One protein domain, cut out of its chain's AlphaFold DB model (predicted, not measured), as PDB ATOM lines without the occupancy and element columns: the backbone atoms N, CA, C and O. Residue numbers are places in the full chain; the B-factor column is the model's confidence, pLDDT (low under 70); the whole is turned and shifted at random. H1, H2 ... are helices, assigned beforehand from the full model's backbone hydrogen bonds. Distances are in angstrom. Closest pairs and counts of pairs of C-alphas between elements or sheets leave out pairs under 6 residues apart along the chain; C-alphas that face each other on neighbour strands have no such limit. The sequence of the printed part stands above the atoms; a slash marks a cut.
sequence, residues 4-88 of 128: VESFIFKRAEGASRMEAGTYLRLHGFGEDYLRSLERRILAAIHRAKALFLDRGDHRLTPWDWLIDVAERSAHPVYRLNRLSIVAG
ATOM      1  N   VAL A   4      36.206  40.425  35.830       90.69
ATOM      2  CA  VAL A   4      37.364  41.330  35.796       90.69
ATOM      3  C   VAL A   4      37.097  42.546  34.910       90.69
ATOM      4  O   VAL A   4      37.425  43.663  35.294       90.69
ATOM      5  N   GLU A   5      36.465  42.355  33.753       92.69
ATOM      6  CA  GLU A   5      36.119  43.474  32.867       92.69
ATOM      7  C   GLU A   5      35.073  44.376  33.535       92.69
ATOM      8  O   GLU A   5      35.212  45.596  33.542       92.69
ATOM      9  N   SER A   6      34.079  43.779  34.204       93.12
ATOM     10  CA  SER A   6      33.109  44.533  35.007       93.12
ATOM     11  C   SER A   6      33.784  45.322  36.135       93.12
ATOM     12  O   SER A   6      33.426  46.476  36.372       93.12
ATOM     13  N   PHE A   7      34.785  44.736  36.800       94.69
ATOM     14  CA  PHE A   7      35.589  45.434  37.804       94.69
ATOM     15  C   PHE A   7      36.292  46.660  37.204       94.69
ATOM     16  O   PHE A   7      36.245  47.733  37.800       94.69
ATOM     17  N   ILE A   8      36.902  46.528  36.023       95.06
ATOM     18  CA  ILE A   8      37.620  47.615  35.339       95.06
ATOM     19  C   ILE A   8      36.678  48.773  34.997       95.06
ATOM     20  O   ILE A   8      36.976  49.911  35.354       95.06
ATOM     21  N   PHE A   9      35.532  48.492  34.368       95.81
ATOM     22  CA  PHE A   9      34.566  49.535  34.010       95.81
ATOM     23  C   PHE A   9      34.038  50.276  35.238       95.81
ATOM     24  O   PHE A   9      34.070  51.501  35.269       95.81
ATOM     25  N   LYS A  10      33.677  49.556  36.304       96.31
ATOM     26  CA  LYS A  10      33.241  50.192  37.555       96.31
ATOM     27  C   LYS A  10      34.329  51.062  38.185       96.31
ATOM     28  O   LYS A  10      34.026  52.115  38.736       96.31
ATOM     29  N   ARG A  11      35.603  50.652  38.116       97.19
ATOM     30  CA  ARG A  11      36.716  51.488  38.602       97.19
ATOM     31  C   ARG A  11      36.888  52.755  37.763       97.19
ATOM     32  O   ARG A  11      37.160  53.797  38.351       97.19
ATOM     33  N   ALA A  12      36.706  52.677  36.444       96.00
ATOM     34  CA  ALA A  12      36.716  53.848  35.564       96.00
ATOM     35  C   ALA A  12      35.556  54.814  35.870       96.00
ATOM     36  O   ALA A  12      35.742  56.023  35.875       96.00
ATOM     37  N   GLU A  13      34.389  54.287  36.247       96.25
ATOM     38  CA  GLU A  13      33.226  55.071  36.697       96.25
ATOM     39  C   GLU A  13      33.395  55.684  38.105       96.25
ATOM     40  O   GLU A  13      32.487  56.333  38.620       96.25
ATOM     41  N   GLY A  14      34.546  55.483  38.755       96.56
ATOM     42  CA  GLY A  14      34.840  56.028  40.080       96.56
ATOM     43  C   GLY A  14      34.340  55.176  41.250       96.56
ATOM     44  O   GLY A  14      34.550  55.561  42.401       96.56
ATOM     45  N   ALA A  15      33.749  54.002  40.998       97.12
ATOM     46  CA  ALA A  15      33.297  53.108  42.061       97.12
ATOM     47  C   ALA A  15      34.472  52.658  42.932       97.12
ATOM     48  O   ALA A  15      35.563  52.367  42.430       97.12
ATOM     49  N   SER A  16      34.255  52.529  44.239       96.75
ATOM     50  CA  SER A  16      35.264  51.999  45.154       96.75
ATOM     51  C   SER A  16      35.665  50.570  44.771       96.75
ATOM     52  O   SER A  16      34.934  49.840  44.097       96.75
ATOM     53  N   ARG A  17      36.827  50.109  45.252       95.81
ATOM     54  CA  ARG A  17      37.266  48.715  45.053       95.81
ATOM     55  C   ARG A  17      36.196  47.705  45.479       95.81
ATOM     56  O   ARG A  17      36.024  46.683  44.820       95.81
ATOM     57  N   MET A  18      35.500  47.986  46.579       94.62
ATOM     58  CA  MET A  18      34.487  47.087  47.127       94.62
ATOM     59  C   MET A  18      33.245  47.014  46.240       94.62
ATOM     60  O   MET A  18      32.745  45.917  46.004       94.62
ATOM     61  N   GLU A  19      32.795  48.148  45.704       96.19
ATOM     62  CA  GLU A  19      31.649  48.226  44.786       96.19
ATOM     63  C   GLU A  19      31.968  47.637  43.404       96.19
ATOM     64  O   GLU A  19      31.154  46.914  42.814       96.19
ATOM     65  N   ALA A  20      33.178  47.892  42.900       95.88
ATOM     66  CA  ALA A  20      33.686  47.299  41.668       95.88
ATOM     67  C   ALA A  20      33.822  45.773  41.793       95.88
ATOM     68  O   ALA A  20      33.506  45.027  40.867       95.88
ATOM     69  N   GLY A  21      34.243  45.301  42.968       94.25
ATOM     70  CA  GLY A  21      34.467  43.894  43.280       94.25
ATOM     71  C   GLY A  21      33.226  43.084  43.641       94.25
ATOM     72  O   GLY A  21      33.383  41.909  43.955       94.25
ATOM     73  N   THR A  22      32.012  43.643  43.608       94.19
ATOM     74  CA  THR A  22      30.793  42.944  44.061       94.19
ATOM     75  C   THR A  22      30.619  41.562  43.424       94.19
ATOM     76  O   THR A  22      30.404  40.592  44.145       94.19
ATOM     77  N   TYR A  23      30.794  41.430  42.104       89.88
ATOM     78  CA  TYR A  23      30.672  40.128  41.433       89.88
ATOM     79  C   TYR A  23      31.768  39.147  41.845       89.88
ATOM     80  O   TYR A  23      31.482  37.985  42.110       89.88
ATOM     81  N   LEU A  24      33.009  39.614  41.976       90.50
ATOM     82  CA  LEU A  24      34.115  38.785  42.454       90.50
ATOM     83  C   LEU A  24      33.857  38.308  43.897       90.50
ATOM     84  O   LEU A  24      34.066  37.141  44.223       90.50
ATOM     85  N   ARG A  25      33.314  39.172  44.754       91.44
ATOM     86  CA  ARG A  25      32.954  38.815  46.133       91.44
ATOM     87  C   ARG A  25      31.831  37.784  46.201       91.44
ATOM     88  O   ARG A  25      31.921  36.868  47.010       91.44
ATOM     89  N   LEU A  26      30.819  37.891  45.334       88.88
ATOM     90  CA  LEU A  26      29.757  36.881  45.217       88.88
ATOM     91  C   LEU A  26      30.309  35.496  44.843       88.88
ATOM     92  O   LEU A  26      29.756  34.485  45.262       88.88
ATOM     93  N   HIS A  27      31.438  35.445  44.131       87.38
ATOM     94  CA  HIS A  27      32.146  34.208  43.786       87.38
ATOM     95  C   HIS A  27      33.174  33.764  44.846       87.38
ATOM     96  O   HIS A  27      33.947  32.835  44.615       87.38
ATOM     97  N   GLY A  28      33.179  34.394  46.025       88.69
ATOM     98  CA  GLY A  28      34.018  34.011  47.161       88.69
ATOM     99  C   GLY A  28      35.395  34.679  47.208       88.69
ATOM    100  O   GLY A  28      36.219  34.297  48.038       88.69
ATOM    101  N   PHE A  29      35.670  35.680  46.363       87.75
ATOM    102  CA  PHE A  29      36.933  36.418  46.432       87.75
ATOM    103  C   PHE A  29      36.916  37.471  47.546       87.75
ATOM    104  O   PHE A  29      36.079  38.372  47.568       87.75
ATOM    105  N   GLY A  30      37.870  37.359  48.472       90.12
ATOM    106  CA  GLY A  30      38.044  38.303  49.578       90.12
ATOM    107  C   GLY A  30      38.661  39.641  49.158       90.12
ATOM    108  O   GLY A  30      39.144  39.811  48.037       90.12
ATOM    109  N   GLU A  31      38.695  40.595  50.089       92.00
ATOM    110  CA  GLU A  31      39.252  41.934  49.851       92.00
ATOM    111  C   GLU A  31      40.724  41.896  49.410       92.00
ATOM    112  O   GLU A  31      41.115  42.626  48.497       92.00
ATOM    113  N   ASP A  32      41.530  41.005  49.991       91.56
ATOM    114  CA  ASP A  32      42.940  40.845  49.618       91.56
ATOM    115  C   ASP A  32      43.112  40.467  48.148       91.56
ATOM    116  O   ASP A  32      44.021  40.957  47.471       91.56
ATOM    117  N   TYR A  33      42.204  39.638  47.621       91.06
ATOM    118  CA  TYR A  33      42.193  39.314  46.203       91.06
ATOM    119  C   TYR A  33      41.872  40.555  45.369       91.06
ATOM    120  O   TYR A  33      42.589  40.824  44.410       91.06
ATOM    121  N   LEU A  34      40.860  41.343  45.748       93.00
ATOM    122  CA  LEU A  34      40.508  42.573  45.028       93.00
ATOM    123  C   LEU A  34      41.666  43.575  45.022       93.00
ATOM    124  O   LEU A  34      41.964  44.184  43.995       93.00
ATOM    125  N   ARG A  35      42.357  43.718  46.156       93.94
ATOM    126  CA  ARG A  35      43.531  44.584  46.296       93.94
ATOM    127  C   ARG A  35      44.676  44.105  45.405       93.94
ATOM    128  O   ARG A  35      45.303  44.909  44.720       93.94
ATOM    129  N   SER A  36      44.941  42.800  45.395       92.69
ATOM    130  CA  SER A  36      45.958  42.186  44.535       92.69
ATOM    131  C   SER A  36      45.608  42.302  43.049       92.69
ATOM    132  O   SER A  36      46.470  42.615  42.229       92.69
ATOM    133  N   LEU A  37      44.343  42.083  42.687       92.62
ATOM    134  CA  LEU A  37      43.837  42.233  41.326       92.62
ATOM    135  C   LEU A  37      44.044  43.664  40.824       92.62
ATOM    136  O   LEU A  37      44.675  43.853  39.788       92.62
ATOM    137  N   GLU A  38      43.591  44.659  41.588       94.88
ATOM    138  CA  GLU A  38      43.736  46.068  41.226       94.88
ATOM    139  C   GLU A  38      45.207  46.447  41.018       94.88
ATOM    140  O   GLU A  38      45.559  47.026  39.992       94.88
ATOM    141  N   ARG A  39      46.092  46.052  41.945       94.00
ATOM    142  CA  ARG A  39      47.534  46.323  41.828       94.00
ATOM    143  C   ARG A  39      48.139  45.705  40.570       94.00
ATOM    144  O   ARG A  39      48.943  46.358  39.911       94.00
ATOM    145  N   ARG A  40      47.770  44.465  40.233       93.56
ATOM    146  CA  ARG A  40      48.270  43.783  39.029       93.56
ATOM    147  C   ARG A  40      47.781  44.457  37.750       93.56
ATOM    148  O   ARG A  40      48.585  44.639  36.840       93.56
ATOM    149  N   ILE A  41      46.513  44.871  37.703       94.69
ATOM    150  CA  ILE A  41      45.963  45.587  36.546       94.69
ATOM    151  C   ILE A  41      46.656  46.941  36.375       94.69
ATOM    152  O   ILE A  41      47.155  47.232  35.292       94.69
ATOM    153  N   LEU A  42      46.770  47.737  37.442       95.50
ATOM    154  CA  LEU A  42      47.445  49.035  37.388       95.50
ATOM    155  C   LEU A  42      48.910  48.903  36.956       95.50
ATOM    156  O   LEU A  42      49.364  49.636  36.081       95.50
ATOM    157  N   ALA A  43      49.644  47.937  37.511       93.69
ATOM    158  CA  ALA A  43      51.029  47.688  37.116       93.69
ATOM    159  C   ALA A  43      51.150  47.330  35.625       93.69
ATOM    160  O   ALA A  43      52.054  47.814  34.945       93.69
ATOM    161  N   ALA A  44      50.237  46.509  35.106       93.38
ATOM    162  CA  ALA A  44      50.203  46.163  33.691       93.38
ATOM    163  C   ALA A  44      49.849  47.366  32.804       93.38
ATOM    164  O   ALA A  44      50.491  47.550  31.774       93.38
ATOM    165  N   ILE A  45      48.906  48.219  33.223       95.19
ATOM    166  CA  ILE A  45      48.581  49.471  32.524       95.19
ATOM    167  C   ILE A  45      49.811  50.377  32.452       95.19
ATOM    168  O   ILE A  45      50.151  50.856  31.377       95.19
ATOM    169  N   HIS A  46      50.521  50.581  33.564       94.31
ATOM    170  CA  HIS A  46      51.725  51.417  33.572       94.31
ATOM    171  C   HIS A  46      52.822  50.877  32.649       94.31
ATOM    172  O   HIS A  46      53.436  51.649  31.915       94.31
ATOM    173  N   ARG A  47      53.036  49.555  32.636       92.62
ATOM    174  CA  ARG A  47      53.958  48.916  31.685       92.62
ATOM    175  C   ARG A  47      53.502  49.132  30.247       92.62
ATOM    176  O   ARG A  47      54.305  49.532  29.419       92.62
ATOM    177  N   ALA A  48      52.222  48.920  29.959       93.00
ATOM    178  CA  ALA A  48      51.680  49.103  28.621       93.00
ATOM    179  C   ALA A  48      51.792  50.556  28.138       93.00
ATOM    180  O   ALA A  48      52.201  50.768  27.003       93.00
ATOM    181  N   LYS A  49      51.533  51.551  28.999       94.25
ATOM    182  CA  LYS A  49      51.774  52.972  28.691       94.25
ATOM    183  C   LYS A  49      53.230  53.213  28.297       94.25
ATOM    184  O   LYS A  49      53.485  53.877  27.304       94.25
ATOM    185  N   ALA A  50      54.188  52.628  29.015       91.94
ATOM    186  CA  ALA A  50      55.602  52.762  28.663       91.94
ATOM    187  C   ALA A  50      55.968  52.102  27.317       91.94
ATOM    188  O   ALA A  50      56.892  52.558  26.652       91.94
ATOM    189  N   LEU A  51      55.252  51.045  26.915       89.81
ATOM    190  CA  LEU A  51      55.472  50.346  25.643       89.81
ATOM    191  C   LEU A  51      54.773  51.024  24.453       89.81
ATOM    192  O   LEU A  51      55.256  50.922  23.330       89.81
ATOM    193  N   PHE A  52      53.654  51.712  24.689       90.31
ATOM    194  CA  PHE A  52      52.831  52.343  23.657       90.31
ATOM    195  C   PHE A  52      52.763  53.863  23.827       90.31
ATOM    196  O   PHE A  52      51.737  54.427  24.214       90.31
ATOM    197  N   LEU A  53      53.870  54.542  23.531       89.00
ATOM    198  CA  LEU A  53      53.969  56.000  23.665       89.00
ATOM    199  C   LEU A  53      53.051  56.763  22.695       89.00
ATOM    200  O   LEU A  53      52.649  57.883  22.987       89.00
ATOM    201  N   ASP A  54      52.699  56.150  21.568       89.62
ATOM    202  CA  ASP A  54      51.876  56.716  20.496       89.62
ATOM    203  C   ASP A  54      50.392  56.309  20.568       89.62
ATOM    204  O   ASP A  54      49.596  56.739  19.732       89.62
ATOM    205  N   ARG A  55      49.995  55.478  21.546       87.94
ATOM    206  CA  ARG A  55      48.614  54.987  21.681       87.94
ATOM    207  C   ARG A  55      47.945  55.436  22.975       87.94
ATOM    208  O   ARG A  55      48.500  55.317  24.069       87.94
ATOM    209  N   GLY A  56      46.684  55.832  22.816       86.69
ATOM    210  CA  GLY A  56      45.823  56.328  23.881       86.69
ATOM    211  C   GLY A  56      46.279  57.680  24.429       86.69
ATOM    212  O   GLY A  56      47.437  58.071  24.287       86.69
ATOM    213  N   ASP A  57      45.383  58.410  25.084       91.25
ATOM    214  CA  ASP A  57      45.761  59.673  25.725       91.25
ATOM    215  C   ASP A  57      46.462  59.428  27.072       91.25
ATOM    216  O   ASP A  57      45.854  59.084  28.088       91.25
ATOM    217  N   HIS A  58      47.778  59.651  27.111       93.38
ATOM    218  CA  HIS A  58      48.603  59.434  28.303       93.38
ATOM    219  C   HIS A  58      48.233  60.316  29.500       93.38
ATOM    220  O   HIS A  58      48.610  59.968  30.623       93.38
ATOM    221  N   ARG A  59      47.469  61.395  29.296       94.44
ATOM    222  CA  ARG A  59      46.971  62.283  30.359       94.44
ATOM    223  C   ARG A  59      45.788  61.684  31.122       94.44
ATOM    224  O   ARG A  59      45.474  62.159  32.211       94.44
ATOM    225  N   LEU A  60      45.159  60.643  30.577       95.56
ATOM    226  CA  LEU A  60      44.060  59.930  31.216       95.56
ATOM    227  C   LEU A  60      44.520  59.152  32.452       95.56
ATOM    228  O   LEU A  60      45.668  58.689  32.548       95.56
ATOM    229  N   THR A  61      43.576  58.947  33.377       95.44
ATOM    230  CA  THR A  61      43.771  58.028  34.502       95.44
ATOM    231  C   THR A  61      44.075  56.617  33.977       95.44
ATOM    232  O   THR A  61      43.735  56.300  32.836       95.44
ATOM    233  N   PRO A  62      44.713  55.731  34.763       95.62
ATOM    234  CA  PRO A  62      45.031  54.385  34.288       95.62
ATOM    235  C   PRO A  62      43.820  53.613  33.740       95.62
ATOM    236  O   PRO A  62      43.937  52.949  32.713       95.62
ATOM    237  N   TRP A  63      42.658  53.719  34.392       96.31
ATOM    238  CA  TRP A  63      41.438  53.020  33.973       96.31
ATOM    239  C   TRP A  63      40.883  53.574  32.664       96.31
ATOM    240  O   TRP A  63      40.604  52.804  31.746       96.31
ATOM    241  N   ASP A  64      40.799  54.900  32.559       96.06
ATOM    242  CA  ASP A  64      40.318  55.571  31.350       96.06
ATOM    243  C   ASP A  64      41.260  55.328  30.174       96.06
ATOM    244  O   ASP A  64      40.806  55.037  29.073       96.06
ATOM    245  N   TRP A  65      42.572  55.356  30.418       97.00
ATOM    246  CA  TRP A  65      43.574  55.038  29.404       97.00
ATOM    247  C   TRP A  65      43.412  53.610  28.879       97.00
ATOM    248  O   TRP A  65      43.486  53.392  27.673       97.00
ATOM    249  N   LEU A  66      43.164  52.633  29.760       95.88
ATOM    250  CA  LEU A  66      42.935  51.246  29.348       95.88
ATOM    251  C   LEU A  66      41.689  51.120  28.456       95.88
ATOM    252  O   LEU A  66      41.702  50.365  27.486       95.88
ATOM    253  N   ILE A  67      40.615  51.841  28.775       95.25
ATOM    254  CA  ILE A  67      39.386  51.836  27.973       95.25
ATOM    255  C   ILE A  67      39.619  52.534  26.627       95.25
ATOM    256  O   ILE A  67      39.173  52.033  25.596       95.25
ATOM    257  N   ASP A  68      40.336  53.656  26.628       95.25
ATOM    258  CA  ASP A  68      40.669  54.442  25.439       95.25
ATOM    259  C   ASP A  68      41.558  53.659  24.460       95.25
ATOM    260  O   ASP A  68      41.187  53.468  23.301       95.25
ATOM    261  N   VAL A  69      42.670  53.087  24.939       94.81
ATOM    262  CA  VAL A  69      43.584  52.275  24.113       94.81
ATOM    263  C   VAL A  69      42.922  50.998  23.588       94.81
ATOM    264  O   VAL A  69      43.306  50.469  22.545       94.81
ATOM    265  N   ALA A  70      41.909  50.498  24.297       94.12
ATOM    266  CA  ALA A  70      41.087  49.376  23.866       94.12
ATOM    267  C   ALA A  70      39.922  49.786  22.945       94.12
ATOM    268  O   ALA A  70      39.043  48.957  22.693       94.12
ATOM    269  N   GLU A  71      39.891  51.032  22.464       93.69
ATOM    270  CA  GLU A  71      38.856  51.577  21.574       93.69
ATOM    271  C   GLU A  71      37.444  51.422  22.166       93.69
ATOM    272  O   GLU A  71      36.487  51.084  21.469       93.69
ATOM    273  N   ARG A  72      37.314  51.603  23.488       91.31
ATOM    274  CA  ARG A  72      36.065  51.413  24.250       91.31
ATOM    275  C   ARG A  72      35.431  50.028  24.068       91.31
ATOM    276  O   ARG A  72      34.225  49.855  24.241       91.31
ATOM    277  N   SER A  73      36.231  49.020  23.724       93.25
ATOM    278  CA  SER A  73      35.766  47.640  23.610       93.25
ATOM    279  C   SER A  73      35.205  47.132  24.935       93.25
ATOM    280  O   SER A  73      35.766  47.418  25.983       93.25
ATOM    281  N   ALA A  74      34.182  46.273  24.892       91.88
ATOM    282  CA  ALA A  74      33.676  45.550  26.067       91.88
ATOM    283  C   ALA A  74      34.682  44.547  26.678       91.88
ATOM    284  O   ALA A  74      34.407  43.963  27.729       91.88
ATOM    285  N   HIS A  75      35.821  44.324  26.014       92.75
ATOM    286  CA  HIS A  75      36.879  43.404  26.434       92.75
ATOM    287  C   HIS A  75      38.257  44.090  26.448       92.75
ATOM    288  O   HIS A  75      39.138  43.715  25.660       92.75
ATOM    289  N   PRO A  76      38.459  45.130  27.280       93.75
ATOM    290  CA  PRO A  76      39.689  45.909  27.257       93.75
ATOM    291  C   PRO A  76      40.938  45.099  27.622       93.75
ATOM    292  O   PRO A  76      41.992  45.326  27.024       93.75
ATOM    293  N   VAL A  77      40.838  44.090  28.498       92.94
ATOM    294  CA  VAL A  77      41.974  43.198  28.812       92.94
ATOM    295  C   VAL A  77      42.421  42.431  27.570       92.94
ATOM    296  O   VAL A  77      43.610  42.387  27.247       92.94
ATOM    297  N   TYR A  78      41.465  41.826  26.863       92.00
ATOM    298  CA  TYR A  78      41.748  41.063  25.648       92.00
ATOM    299  C   TYR A  78      42.351  41.957  24.562       92.00
ATOM    300  O   TYR A  78      43.349  41.585  23.940       92.00
ATOM    301  N   ARG A  79      41.778  43.149  24.353       93.50
ATOM    302  CA  ARG A  79      42.262  44.106  23.352       93.50
ATOM    303  C   ARG A  79      43.688  44.553  23.634       93.50
ATOM    304  O   ARG A  79      44.516  44.466  22.728       93.50
ATOM    305  N   LEU A  80      43.989  44.952  24.870       93.62
ATOM    306  CA  LEU A  80      45.338  45.377  25.229       93.62
ATOM    307  C   LEU A  80      46.348  44.238  25.057       93.62
ATOM    308  O   LEU A  80      47.388  44.433  24.437       93.62
ATOM    309  N   ASN A  81      46.022  43.026  25.520       93.56
ATOM    310  CA  ASN A  81      46.894  41.867  25.326       93.56
ATOM    311  C   ASN A  81      47.141  41.570  23.845       93.56
ATOM    312  O   ASN A  81      48.276  41.302  23.461       93.56
ATOM    313  N   ARG A  82      46.106  41.653  22.999       93.56
ATOM    314  CA  ARG A  82      46.254  41.463  21.552       93.56
ATOM    315  C   ARG A  82      47.187  42.509  20.943       93.56
ATOM    316  O   ARG A  82      48.032  42.141  20.134       93.56
ATOM    317  N   LEU A  83      47.062  43.779  21.336       91.88
ATOM    318  CA  LEU A  83      47.964  44.844  20.888       91.88
ATOM    319  C   LEU A  83      49.411  44.562  21.310       91.88
ATOM    320  O   LEU A  83      50.310  44.616  20.474       91.88
ATOM    321  N   SER A  84      49.638  44.203  22.576       91.94
ATOM    322  CA  SER A  84      50.982  43.899  23.092       91.94
ATOM    323  C   SER A  84      51.622  42.692  22.413       91.94
ATOM    324  O   SER A  84      52.811  42.729  22.105       91.94
ATOM    325  N   ILE A  85      50.836  41.657  22.105       92.62
ATOM    326  CA  ILE A  85      51.310  40.485  21.360       92.62
ATOM    327  C   ILE A  85      51.687  40.863  19.926       92.62
ATOM    328  O   ILE A  85      52.772  40.503  19.479       92.62
ATOM    329  N   VAL A  86      50.828  41.601  19.213       92.31
ATOM    330  CA  VAL A  86      51.101  42.031  17.827       92.31
ATOM    331  C   VAL A  86      52.354  42.908  17.750       92.31
ATOM    332  O   VAL A  86      53.101  42.817  16.783       92.31
ATOM    333  N   ALA A  87      52.617  43.710  18.782       89.25
ATOM    334  CA  ALA A  87      53.813  44.541  18.889       89.25
ATOM    335  C   ALA A  87      55.076  43.786  19.370       89.25
ATOM    336  O   ALA A  87      56.128  44.402  19.505       89.25
ATOM    337  N   GLY A  88      54.998  42.473  19.624       92.06
ATOM    338  CA  GLY A  88      56.149  41.633  19.982       92.06
ATOM    339  C   GLY A  88      56.511  41.590  21.474       92.06
ATOM    340  O   GLY A  88      57.491  40.950  21.839       92.06
TER     341      GLY A  88
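Overview. This is residues 4 to 88 of the 128 residues of an uncharacterized protein of Spirochaetaceae bacterium (UniProt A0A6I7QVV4). One long helix, H4, runs along nearly the whole length of the domain as a spine, and the five shorter helices form two groups on one side of it: H1, H2 and H3 toward its first end, H5 and H6 toward its last. H5 joins the groups, packing on H1, H4 and H6, and residues 52 to 61 fold the backbone back from the far end of H4 to H5. The printed part has 85 residues with six named helices, H1 to H6 in that order, and no named strand; its class is all helix. It is compact, with a radius of gyration of the C-alphas of 13.0 A, yet elongated, spanning 38 by 24 by 20 A.

Along the chain. H1 is residues 4 to 12, 12.5 A long, and begins at C-alpha 4 (37.364, 41.330, 35.796). H2 is residues 17 to 20, 5.1 A, and H3 is residues 22 to 26, 6.3 A. H4 is residues 31 to 51, 30.3 A long, from C-alpha 31 (39.252, 41.934, 49.851) to C-alpha 51 (55.472, 50.346, 25.643). H5 is residues 62 to 69, 10.5 A. H6 is residues 76 to 86, 15.3 A, and ends at C-alpha 86 (51.101, 42.031, 17.827).

Arrangement. H5 is the hub, touching three helices. It touches H1, closest at the C-alphas of Ala 12 and Trp 63, 5.1 A apart; their lines are only just about perpendicular, at 71 degrees. It touches residues 42 to 46 of H4 alone, closest at the C-alphas of Ile 45 and Pro 62, 6.3 A, at a steep tilt of 50 degrees, the same way. It touches H6 at the C-alphas of Ile 67 and Pro 76, 6.0 A, the closest pair, at a steep tilt of 62 degrees, the same way. H2 touches H1, with the C-alphas of Phe 7 and Ala 20 closest at 4.7 A. H2 also touches residues 31 to 38 of H4 alone, closest at the C-alphas of Arg 17 and Leu 34, 6.9 A. H1 and H4 are near each other. H3 is close to but not clearly touching H4, the closest C-alphas being those of Leu 24 and Leu 34, 7.9 A. H3 is apart from H5 and H6. Every O i to N i+4 pair is within hydrogen-bond range in H1, H3, H4, H5 and H6; H2 is too short for such a pair.

Size, cuts and confidence. The two C-alphas farthest apart are those of Gly 28 and Asp 54, at 39.3 A. The printed part has no cut and no long link. Its mean pLDDT is 93.2, and no printed residue is under 70.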